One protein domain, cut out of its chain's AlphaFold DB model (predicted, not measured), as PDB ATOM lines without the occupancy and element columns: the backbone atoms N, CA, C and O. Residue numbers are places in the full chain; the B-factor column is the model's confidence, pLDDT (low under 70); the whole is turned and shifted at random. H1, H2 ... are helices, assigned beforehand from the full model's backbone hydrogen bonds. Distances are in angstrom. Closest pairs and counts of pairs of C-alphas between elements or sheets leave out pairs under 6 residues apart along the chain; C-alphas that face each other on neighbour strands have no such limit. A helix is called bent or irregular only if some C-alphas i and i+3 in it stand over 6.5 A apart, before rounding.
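Overview. This is residues 8 to 89 of the 217 residues of an uncharacterized protein of Wolbachia endosymbiont of Drosophila simulans wNo (UniProt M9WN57). One very long helix, H3, makes the longest axis, and beside its first residues two shorter helices fold back in a small zigzag: H2 meets H3 in a corner like that of a narrow V, and H1 packs on H2 on the side away from H3. Residues 57 to 89 of H3 stick out from this small body as a long, nearly straight arm. The printed part has 82 residues with three named helices, H1, H2 and H3 in that order along the chain, and no named strand; its class is all helix. The whole is extended, with a radius of gyration of the C-alphas of 20.6 A, and flat, spanning 65 by 38 by 12 A.

Along the chain. H3, the longest helix, has 44 residues, Pro 46 to Lys 89, and measures 64.1 A from first to last C-alpha. It begins with C-alpha 46 at (6.433, -14.022, 124.030) and ends with C-alpha 89 at (51.310, 0.033, 80.428). Before it in the chain comes H2, residues 25 to 41, with 24.8 A between its first and last C-alphas. H1, residues 8 to 16, is 12.3 A long from first to last C-alpha and begins with C-alpha 8 at (3.848, 8.114, 123.979). None of the three helices is bent.

Arrangement. H3 touches H2 with its residues 49 to 53 alone, and H2 touches H3 with its residues 40 to 41 alone. The closest C-alphas of the two are those of Leu 40 and Ala 49, 5.2 A apart. H2 and H3 form a helical hairpin and run opposite ways at a shallow tilt of 30 degrees, with their centres 23.3 A apart. H1 and H2 form a second helical hairpin; they touch, with the C-alphas of Val 13 and Ala 31 the closest at 5.3 A. These two run opposite ways at a shallow tilt of 28 degrees, and their centres are 9.6 A apart. H1 and H3 are apart. In H1, H2 and H3 every backbone O i to N i+4 pair is within hydrogen-bond range.

Size, cuts and confidence. The two C-alphas farthest apart are those of Lys 44 and Lys 89, at 67.1 A. Residues 57 to 89, which belong to H3, stand free; the body without them has 49 residues and spans 38 by 20 by 11 A. The printed part has no cut. The link from H2 to H3, with 4 residues, is tight, and the link from H1 to H2, with 8 residues, is short; there is no long link. The mean pLDDT of the printed part is 90.1, and it is under 70 at residue 19 and residues 21 to 23, which lie between H1 and H2.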
ATOM      1  N   ASP A   8       2.875   7.034 124.107       86.19
ATOM      2  CA  ASP A   8       3.848   8.114 123.979       86.19
ATOM      3  C   ASP A   8       4.974   7.726 122.999       86.19
ATOM      4  O   ASP A   8       5.574   8.584 122.355       86.19
ATOM      5  N   LEU A   9       5.221   6.419 122.812       84.62
ATOM      6  CA  LEU A   9       6.125   5.890 121.781       84.62
ATOM      7  C   LEU A   9       5.554   6.051 120.368       84.62
ATOM      8  O   LEU A   9       6.305   6.360 119.446       84.62
ATOM      9  N   GLN A  10       4.246   5.852 120.184       86.69
ATOM     10  CA  GLN A  10       3.604   6.057 118.884       86.69
ATOM     11  C   GLN A  10       3.602   7.542 118.505       86.69
ATOM     12  O   GLN A  10       3.893   7.879 117.358       86.69
ATOM     13  N   ASP A  11       3.345   8.424 119.472       88.12
ATOM     14  CA  ASP A  11       3.417   9.874 119.275       88.12
ATOM     15  C   ASP A  11       4.842  10.320 118.926       88.12
ATOM     16  O   ASP A  11       5.038  11.132 118.020       88.12
ATOM     17  N   LEU A  12       5.853   9.715 119.559       86.69
ATOM     18  CA  LEU A  12       7.258   9.951 119.235       86.69
ATOM     19  C   LEU A  12       7.620   9.476 117.819       86.69
ATOM     20  O   LEU A  12       8.297  10.198 117.091       86.69
ATOM     21  N   VAL A  13       7.152   8.297 117.394       87.38
ATOM     22  CA  VAL A  13       7.328   7.813 116.011       87.38
ATOM     23  C   VAL A  13       6.699   8.785 115.014       87.38
ATOM     24  O   VAL A  13       7.335   9.134 114.022       87.38
ATOM     25  N   ASN A  14       5.477   9.249 115.279       86.38
ATOM     26  CA  ASN A  14       4.777  10.192 114.408       86.38
ATOM     27  C   ASN A  14       5.534  11.525 114.298       86.38
ATOM     28  O   ASN A  14       5.693  12.041 113.196       86.38
ATOM     29  N   ALA A  15       6.069  12.033 115.412       85.56
ATOM     30  CA  ALA A  15       6.892  13.241 115.428       85.56
ATOM     31  C   ALA A  15       8.228  13.070 114.676       85.56
ATOM     32  O   ALA A  15       8.719  14.013 114.062       85.56
ATOM     33  N   LEU A  16       8.822  11.871 114.691       83.88
ATOM     34  CA  LEU A  16      10.064  11.584 113.960       83.88
ATOM     35  C   LEU A  16       9.869  11.498 112.436       83.88
ATOM     36  O   LEU A  16      10.826  11.741 111.702       83.88
ATOM     37  N   TYR A  17       8.658  11.176 111.970       81.06
ATOM     38  CA  TYR A  17       8.278  11.173 110.551       81.06
ATOM     39  C   TYR A  17       7.590  12.466 110.095       81.06
ATOM     40  O   TYR A  17       7.098  12.518 108.967       81.06
ATOM     41  N   ASP A  18       7.540  13.495 110.947       82.19
ATOM     42  CA  ASP A  18       6.887  14.755 110.611       82.19
ATOM     43  C   ASP A  18       7.524  15.372 109.343       82.19
ATOM     44  O   ASP A  18       8.723  15.677 109.339       82.19
ATOM     45  N   PRO A  19       6.744  15.562 108.258       69.50
ATOM     46  CA  PRO A  19       7.248  16.048 106.976       69.50
ATOM     47  C   PRO A  19       7.790  17.483 107.024       69.50
ATOM     48  O   PRO A  19       8.481  17.894 106.092       69.50
ATOM     49  N   TYR A  20       7.509  18.251 108.084       71.69
ATOM     50  CA  TYR A  20       8.043  19.605 108.260       71.69
ATOM     51  C   TYR A  20       9.536  19.636 108.628       71.69
ATOM     52  O   TYR A  20      10.157  20.700 108.569       71.69
ATOM     53  N   TYR A  21      10.145  18.488 108.939       66.19
ATOM     54  CA  TYR A  21      11.578  18.368 109.194       66.19
ATOM     55  C   TYR A  21      12.202  17.330 108.260       66.19
ATOM     56  O   TYR A  21      11.733  16.200 108.202       66.19
ATOM     57  N   LEU A  22      13.308  17.671 107.577       62.12
ATOM     58  CA  LEU A  22      14.098  16.660 106.865       62.12
ATOM     59  C   LEU A  22      14.556  15.602 107.886       62.12
ATOM     60  O   LEU A  22      15.293  15.942 108.825       62.12
ATOM     61  N   PRO A  23      14.132  14.336 107.750       69.31
ATOM     62  CA  PRO A  23      14.555  13.313 108.678       69.31
ATOM     63  C   PRO A  23      16.018  12.980 108.373       69.31
ATOM     64  O   PRO A  23      16.366  12.594 107.258       69.31
ATOM     65  N   SER A  24      16.899  13.179 109.358       80.94
ATOM     66  CA  SER A  24      18.278  12.703 109.255       80.94
ATOM     67  C   SER A  24      18.289  11.175 109.264       80.94
ATOM     68  O   SER A  24      17.345  10.540 109.740       80.94
ATOM     69  N   ASN A  25      19.365  10.571 108.765       82.94
ATOM     70  CA  ASN A  25      19.489   9.114 108.717       82.94
ATOM     71  C   ASN A  25      19.326   8.482 110.117       82.94
ATOM     72  O   ASN A  25      18.723   7.426 110.281       82.94
ATOM     73  N   GLU A  26      19.793   9.176 111.153       82.31
ATOM     74  CA  GLU A  26      19.659   8.780 112.556       82.31
ATOM     75  C   GLU A  26      18.205   8.842 113.036       82.31
ATOM     76  O   GLU A  26      17.771   7.953 113.766       82.31
ATOM     77  N   LYS A  27      17.433   9.851 112.608       84.44
ATOM     78  CA  LYS A  27      16.000   9.945 112.929       84.44
ATOM     79  C   LYS A  27      15.207   8.808 112.292       84.44
ATOM     80  O   LYS A  27      14.331   8.255 112.949       84.44
ATOM     81  N   ILE A  28      15.541   8.435 111.055       84.44
ATOM     82  CA  ILE A  28      14.901   7.317 110.345       84.44
ATOM     83  C   ILE A  28      15.172   6.004 111.083       84.44
ATOM     84  O   ILE A  28      14.226   5.306 111.440       84.44
ATOM     85  N   LYS A  29      16.441   5.727 111.411       85.75
ATOM     86  CA  LYS A  29      16.837   4.533 112.174       85.75
ATOM     87  C   LYS A  29      16.162   4.465 113.542       85.75
ATOM     88  O   LYS A  29      15.704   3.404 113.956       85.75
ATOM     89  N   LEU A  30      16.076   5.595 114.245       86.38
ATOM     90  CA  LEU A  30      15.394   5.660 115.536       86.38
ATOM     91  C   LEU A  30      13.896   5.363 115.390       86.38
ATOM     92  O   LEU A  30      13.344   4.604 116.180       86.38
ATOM     93  N   ALA A  31      13.237   5.927 114.379       88.00
ATOM     94  CA  ALA A  31      11.814   5.713 114.152       88.00
ATOM     95  C   ALA A  31      11.492   4.265 113.737       88.00
ATOM     96  O   ALA A  31      10.473   3.721 114.165       88.00
ATOM     97  N   GLU A  32      12.363   3.625 112.955       88.00
ATOM     98  CA  GLU A  32      12.278   2.195 112.625       88.00
ATOM     99  C   GLU A  32      12.430   1.320 113.873       88.00
ATOM    100  O   GLU A  32      11.574   0.475 114.135       88.00
ATOM    101  N   LEU A  33      13.426   1.598 114.723       88.94
ATOM    102  CA  LEU A  33      13.630   0.869 115.978       88.94
ATOM    103  C   LEU A  33      12.415   0.982 116.917       88.94
ATOM    104  O   LEU A  33      11.995   0.008 117.539       88.94
ATOM    105  N   LEU A  34      11.818   2.173 117.014       89.81
ATOM    106  CA  LEU A  34      10.625   2.404 117.829       89.81
ATOM    107  C   LEU A  34       9.387   1.691 117.263       89.81
ATOM    108  O   LEU A  34       8.599   1.133 118.032       89.81
ATOM    109  N   LYS A  35       9.229   1.653 115.933       89.00
ATOM    110  CA  LYS A  35       8.187   0.848 115.271       89.00
ATOM    111  C   LYS A  35       8.355  -0.637 115.566       89.00
ATOM    112  O   LYS A  35       7.365  -1.313 115.840       89.00
ATOM    113  N   ASP A  36       9.586  -1.135 115.576       89.88
ATOM    114  CA  ASP A  36       9.869  -2.530 115.898       89.88
ATOM    115  C   ASP A  36       9.470  -2.880 117.332       89.88
ATOM    116  O   ASP A  36       8.831  -3.908 117.557       89.88
ATOM    117  N   VAL A  37       9.764  -2.000 118.294       88.81
ATOM    118  CA  VAL A  37       9.348  -2.158 119.698       88.81
ATOM    119  C   VAL A  37       7.821  -2.175 119.835       88.81
ATOM    120  O   VAL A  37       7.275  -3.008 120.565       88.81
ATOM    121  N   LEU A  38       7.116  -1.291 119.123       89.38
ATOM    122  CA  LEU A  38       5.652  -1.257 119.115       89.38
ATOM    123  C   LEU A  38       5.053  -2.533 118.509       89.38
ATOM    124  O   LEU A  38       4.095  -3.080 119.059       89.38
ATOM    125  N   GLU A  39       5.640  -3.050 117.428       89.62
ATOM    126  CA  GLU A  39       5.189  -4.294 116.806       89.62
ATOM    127  C   GLU A  39       5.383  -5.499 117.734       89.62
ATOM    128  O   GLU A  39       4.486  -6.334 117.848       89.62
ATOM    129  N   LEU A  40       6.522  -5.580 118.432       90.19
ATOM    130  CA  LEU A  40       6.801  -6.656 119.388       90.19
ATOM    131  C   LEU A  40       5.831  -6.632 120.570       90.19
ATOM    132  O   LEU A  40       5.382  -7.689 121.009       90.19
ATOM    133  N   LYS A  41       5.454  -5.442 121.050       86.50
ATOM    134  CA  LYS A  41       4.432  -5.306 122.093       86.50
ATOM    135  C   LYS A  41       3.050  -5.772 121.625       86.50
ATOM    136  O   LYS A  41       2.279  -6.284 122.433       86.50
ATOM    137  N   GLY A  42       2.719  -5.572 120.351       86.94
ATOM    138  CA  GLY A  42       1.429  -5.963 119.779       86.94
ATOM    139  C   GLY A  42       1.223  -7.476 119.638       86.94
ATOM    140  O   GLY A  42       0.129  -7.900 119.263       86.94
ATOM    141  N   LYS A  43       2.246  -8.296 119.910       92.38
ATOM    142  CA  LYS A  43       2.177  -9.759 119.790       92.38
ATOM    143  C   LYS A  43       1.437 -10.380 120.971       92.38
ATOM    144  O   LYS A  43       1.490  -9.883 122.095       92.38
ATOM    145  N   LYS A  44       0.737 -11.487 120.713       89.44
ATOM    146  CA  LYS A  44      -0.160 -12.118 121.696       89.44
ATOM    147  C   LYS A  44       0.587 -12.957 122.726       89.44
ATOM    148  O   LYS A  44       0.042 -13.216 123.796       89.44
ATOM    149  N   SER A  45       1.808 -13.384 122.407       92.94
ATOM    150  CA  SER A  45       2.657 -14.141 123.319       92.94
ATOM    151  C   SER A  45       4.146 -13.815 123.135       92.94
ATOM    152  O   SER A  45       4.549 -13.311 122.077       92.94
ATOM    153  N   PRO A  46       4.981 -14.127 124.142       89.25
ATOM    154  CA  PRO A  46       6.433 -14.022 124.030       89.25
ATOM    155  C   PRO A  46       7.008 -14.833 122.861       89.25
ATOM    156  O   PRO A  46       7.933 -14.375 122.197       89.25
ATOM    157  N   GLU A  47       6.453 -16.008 122.561       92.69
ATOM    158  CA  GLU A  47       6.913 -16.874 121.469       92.69
ATOM    159  C   GLU A  47       6.709 -16.222 120.094       92.69
ATOM    160  O   GLU A  47       7.596 -16.276 119.241       92.69
ATOM    161  N   GLU A  48       5.569 -15.559 119.887       93.44
ATOM    162  CA  GLU A  48       5.260 -14.841 118.646       93.44
ATOM    163  C   GLU A  48       6.155 -13.596 118.469       93.44
ATOM    164  O   GLU A  48       6.624 -13.302 117.362       93.44
ATOM    165  N   ALA A  49       6.465 -12.899 119.570       90.75
ATOM    166  CA  ALA A  49       7.434 -11.804 119.587       90.75
ATOM    167  C   ALA A  49       8.856 -12.280 119.255       90.75
ATOM    168  O   ALA A  49       9.526 -11.670 118.422       90.75
ATOM    169  N   ILE A  50       9.295 -13.402 119.831       92.56
ATOM    170  CA  ILE A  50      10.611 -13.994 119.551       92.56
ATOM    171  C   ILE A  50      10.718 -14.417 118.081       92.56
ATOM    172  O   ILE A  50      11.742 -14.155 117.448       92.56
ATOM    173  N   ALA A  51       9.678 -15.039 117.518       94.56
ATOM    174  CA  ALA A  51       9.660 -15.423 116.107       94.56
ATOM    175  C   ALA A  51       9.776 -14.198 115.184       94.56
ATOM    176  O   ALA A  51      10.631 -14.174 114.298       94.56
ATOM    177  N   THR A  52       8.992 -13.149 115.458       94.06
ATOM    178  CA  THR A  52       9.032 -11.887 114.699       94.06
ATOM    179  C   THR A  52      10.421 -11.243 114.763       94.06
ATOM    180  O   THR A  52      10.980 -10.865 113.734       94.06
ATOM    181  N   LEU A  53      11.011 -11.150 115.961       93.00
ATOM    182  CA  LEU A  53      12.347 -10.582 116.151       93.00
ATOM    183  C   LEU A  53      13.414 -11.383 115.393       93.00
ATOM    184  O   LEU A  53      14.284 -10.805 114.744       93.00
ATOM    185  N   LYS A  54      13.332 -12.716 115.434       94.00
ATOM    186  CA  LYS A  54      14.264 -13.603 114.731       94.00
ATOM    187  C   LYS A  54      14.221 -13.396 113.218       94.00
ATOM    188  O   LYS A  54      15.276 -13.376 112.583       94.00
ATOM    189  N   ASP A  55      13.032 -13.231 112.646       95.00
ATOM    190  CA  ASP A  55      12.879 -12.984 111.212       95.00
ATOM    191  C   ASP A  55      13.386 -11.596 110.808       95.00
ATOM    192  O   ASP A  55      14.071 -11.483 109.789       95.00
ATOM    193  N   LYS A  56      13.149 -10.561 111.628       93.19
ATOM    194  CA  LYS A  56      13.715  -9.219 111.403       93.19
ATOM    195  C   LYS A  56      15.237  -9.239 111.399       93.19
ATOM    196  O   LYS A  56      15.836  -8.869 110.394       93.19
ATOM    197  N   ILE A  57      15.844  -9.786 112.454       92.12
ATOM    198  CA  ILE A  57      17.304  -9.910 112.567       92.12
ATOM    199  C   ILE A  57      17.871 -10.670 111.365       92.12
ATOM    200  O   ILE A  57      18.859 -10.252 110.769       92.12
ATOM    201  N   ARG A  58      17.243 -11.786 110.973       95.88
ATOM    202  CA  ARG A  58      17.689 -12.578 109.821       95.88
ATOM    203  C   ARG A  58      17.633 -11.777 108.520       95.88
ATOM    204  O   ARG A  58      18.563 -11.868 107.718       95.88
ATOM    205  N   ASN A  59      16.548 -11.049 108.282       94.56
ATOM    206  CA  ASN A  59      16.354 -10.287 107.053       94.56
ATOM    207  C   ASN A  59      17.296  -9.085 106.975       94.56
ATOM    208  O   ASN A  59      17.916  -8.874 105.934       94.56
ATOM    209  N   GLU A  60      17.443  -8.345 108.069       92.31
ATOM    210  CA  GLU A  60      18.335  -7.191 108.151       92.31
ATOM    211  C   GLU A  60      19.794  -7.613 107.971       92.31
ATOM    212  O   GLU A  60      20.474  -7.098 107.086       92.31
ATOM    213  N   LEU A  61      20.230  -8.665 108.674       94.19
ATOM    214  CA  LEU A  61      21.566  -9.234 108.504       94.19
ATOM    215  C   LEU A  61      21.817  -9.673 107.053       94.19
ATOM    216  O   LEU A  61      22.875  -9.401 106.487       94.19
ATOM    217  N   LYS A  62      20.846 -10.343 106.421       96.25
ATOM    218  CA  LYS A  62      20.953 -10.784 105.023       96.25
ATOM    219  C   LYS A  62      21.064  -9.602 104.058       96.25
ATOM    220  O   LYS A  62      21.826  -9.685 103.095       96.25
ATOM    221  N   ASN A  63      20.303  -8.537 104.289       94.00
ATOM    222  CA  ASN A  63      20.322  -7.343 103.452       94.00
ATOM    223  C   ASN A  63      21.642  -6.582 103.596       94.00
ATOM    224  O   ASN A  63      22.239  -6.246 102.574       94.00
ATOM    225  N   GLU A  64      22.126  -6.400 104.825       94.44
ATOM    226  CA  GLU A  64      23.403  -5.740 105.104       94.44
ATOM    227  C   GLU A  64      24.561  -6.511 104.463       94.44
ATOM    228  O   GLU A  64      25.293  -5.963 103.639       94.44
ATOM    229  N   MET A  65      24.648  -7.826 104.706       95.38
ATOM    230  CA  MET A  65      25.677  -8.674 104.092       95.38
ATOM    231  C   MET A  65      25.631  -8.623 102.563       95.38
ATOM    232  O   MET A  65      26.671  -8.571 101.909       95.38
ATOM    233  N   ARG A  66      24.433  -8.629 101.965       95.81
ATOM    234  CA  ARG A  66      24.280  -8.537 100.508       95.81
ATOM    235  C   ARG A  66      24.743  -7.181  99.979       95.81
ATOM    236  O   ARG A  66      25.375  -7.142  98.924       95.81
ATOM    237  N   SER A  67      24.417  -6.098 100.679       95.56
ATOM    238  CA  SER A  67      24.818  -4.737 100.321       95.56
ATOM    239  C   SER A  67      26.336  -4.580 100.384       95.56
ATOM    240  O   SER A  67      26.962  -4.235  99.378       95.56
ATOM    241  N   GLU A  68      26.945  -4.951 101.514       94.56
ATOM    242  CA  GLU A  68      28.396  -4.906 101.694       94.56
ATOM    243  C   GLU A  68      29.122  -5.766 100.660       94.56
ATOM    244  O   GLU A  68      30.109  -5.336 100.059       94.56
ATOM    245  N   MET A  69      28.642  -6.989 100.424       95.56
ATOM    246  CA  MET A  69      29.275  -7.897  99.475       95.56
ATOM    247  C   MET A  69      29.176  -7.364  98.046       95.56
ATOM    248  O   MET A  69      30.164  -7.414  97.320       95.56
ATOM    249  N   LYS A  70      28.042  -6.769  97.658       96.75
ATOM    250  CA  LYS A  70      27.897  -6.106  96.357       96.75
ATOM    251  C   LYS A  70      28.866  -4.931  96.212       96.75
ATOM    252  O   LYS A  70      29.509  -4.797  95.176       96.75
ATOM    253  N   GLN A  71      29.018  -4.111  97.251       95.88
ATOM    254  CA  GLN A  71      29.975  -3.003  97.236       95.88
ATOM    255  C   GLN A  71      31.422  -3.501  97.101       95.88
ATOM    256  O   GLN A  71      32.197  -2.940  96.326       95.88
ATOM    257  N   LYS A  72      31.786  -4.569  97.821       95.56
ATOM    258  CA  LYS A  72      33.118  -5.187  97.732       95.56
ATOM    259  C   LYS A  72      33.381  -5.797  96.356       95.56
ATOM    260  O   LYS A  72      34.477  -5.608  95.843       95.56
ATOM    261  N   ILE A  73      32.396  -6.471  95.757       96.75
ATOM    262  CA  ILE A  73      32.497  -7.037  94.401       96.75
ATOM    263  C   ILE A  73      32.748  -5.926  93.383       96.75
ATOM    264  O   ILE A  73      33.739  -5.989  92.666       96.75
ATOM    265  N   ASN A  74      31.945  -4.859  93.398       97.06
ATOM    266  CA  ASN A  74      32.132  -3.735  92.476       97.06
ATOM    267  C   ASN A  74      33.529  -3.105  92.612       97.06
ATOM    268  O   ASN A  74      34.166  -2.763  91.619       97.06
ATOM    269  N   LYS A  75      34.028  -2.953  93.847       96.88
ATOM    270  CA  LYS A  75      35.380  -2.434  94.088       96.88
ATOM    271  C   LYS A  75      36.460  -3.391  93.576       96.88
ATOM    272  O   LYS A  75      37.490  -2.939  93.088       96.88
ATOM    273  N   PHE A  76      36.245  -4.698  93.707       97.00
ATOM    274  CA  PHE A  76      37.165  -5.707  93.198       97.00
ATOM    275  C   PHE A  76      37.226  -5.692  91.665       97.00
ATOM    276  O   PHE A  76      38.321  -5.677  91.117       97.00
ATOM    277  N   GLU A  77      36.078  -5.604  90.989       96.31
ATOM    278  CA  GLU A  77      35.992  -5.490  89.524       96.31
ATOM    279  C   GLU A  77      36.739  -4.249  89.009       96.31
ATOM    280  O   GLU A  77      37.549  -4.353  88.090       96.31
ATOM    281  N   GLN A  78      36.559  -3.095  89.663       97.06
ATOM    282  CA  GLN A  78      37.296  -1.867  89.332       97.06
ATOM    283  C   GLN A  78      38.816  -2.034  89.476       97.06
ATOM    284  O   GLN A  78      39.573  -1.622  88.600       97.06
ATOM    285  N   LEU A  79      39.271  -2.660  90.566       96.38
ATOM    286  CA  LEU A  79      40.698  -2.919  90.790       96.38
ATOM    287  C   LEU A  79      41.269  -3.937  89.794       96.38
ATOM    288  O   LEU A  79      42.450  -3.869  89.450       96.38
ATOM    289  N   GLU A  80      40.465  -4.894  89.333       96.88
ATOM    290  CA  GLU A  80      40.878  -5.853  88.314       96.88
ATOM    291  C   GLU A  80      41.080  -5.172  86.953       96.88
ATOM    292  O   GLU A  80      42.073  -5.439  86.271       96.88
ATOM    293  N   GLU A  81      40.182  -4.261  86.570       96.38
ATOM    294  CA  GLU A  81      40.334  -3.442  85.362       96.38
ATOM    295  C   GLU A  81      41.567  -2.533  85.439       96.38
ATOM    296  O   GLU A  81      42.372  -2.511  84.504       96.38
ATOM    297  N   GLU A  82      41.770  -1.850  86.568       95.88
ATOM    298  CA  GLU A  82      42.942  -0.996  86.786       95.88
ATOM    299  C   GLU A  82      44.249  -1.802  86.704       95.88
ATOM    300  O   GLU A  82      45.205  -1.385  86.048       95.88
ATOM    301  N   ASN A  83      44.286  -3.005  87.284       96.75
ATOM    302  CA  ASN A  83      45.449  -3.887  87.185       96.75
ATOM    303  C   ASN A  83      45.734  -4.342  85.745       96.75
ATOM    304  O   ASN A  83      46.901  -4.430  85.357       96.75
ATOM    305  N   LYS A  84      44.705  -4.615  84.931       96.38
ATOM    306  CA  LYS A  84      44.882  -4.973  83.510       96.38
ATOM    307  C   LYS A  84      45.462  -3.810  82.700       96.38
ATOM    308  O   LYS A  84      46.361  -4.021  81.879       96.38
ATOM    309  N   ASP A  85      44.995  -2.588  82.948       96.81
ATOM    310  CA  ASP A  85      45.548  -1.380  82.326       96.81
ATOM    311  C   ASP A  85      47.010  -1.151  82.743       96.81
ATOM    312  O   ASP A  85      47.882  -0.948  81.891       96.81
ATOM    313  N   LEU A  86      47.315  -1.278  84.038       96.81
ATOM    314  CA  LEU A  86      48.679  -1.167  84.559       96.81
ATOM    315  C   LEU A  86      49.621  -2.207  83.949       96.81
ATOM    316  O   LEU A  86      50.741  -1.863  83.562       96.81
ATOM    317  N   GLN A  87      49.171  -3.452  83.803       96.88
ATOM    318  CA  GLN A  87      49.956  -4.505  83.163       96.88
ATOM    319  C   GLN A  87      50.258  -4.163  81.696       96.88
ATOM    320  O   GLN A  87      51.402  -4.259  81.255       96.88
ATOM    321  N   THR A  88      49.268  -3.655  80.961       96.38
ATOM    322  CA  THR A  88      49.446  -3.224  79.563       96.38
ATOM    323  C   THR A  88      50.441  -2.064  79.450       96.38
ATOM    324  O   THR A  88      51.308  -2.046  78.569       96.38
ATOM    325  N   LYS A  89      50.358  -1.085  80.359       96.06
ATOM    326  CA  LYS A  89      51.310   0.033  80.428       96.06
ATOM    327  C   LYS A  89      52.722  -0.452  80.739       96.06
ATOM    328  O   LYS A  89      53.667   0.015  80.103       96.06
TER     329      LYS A  89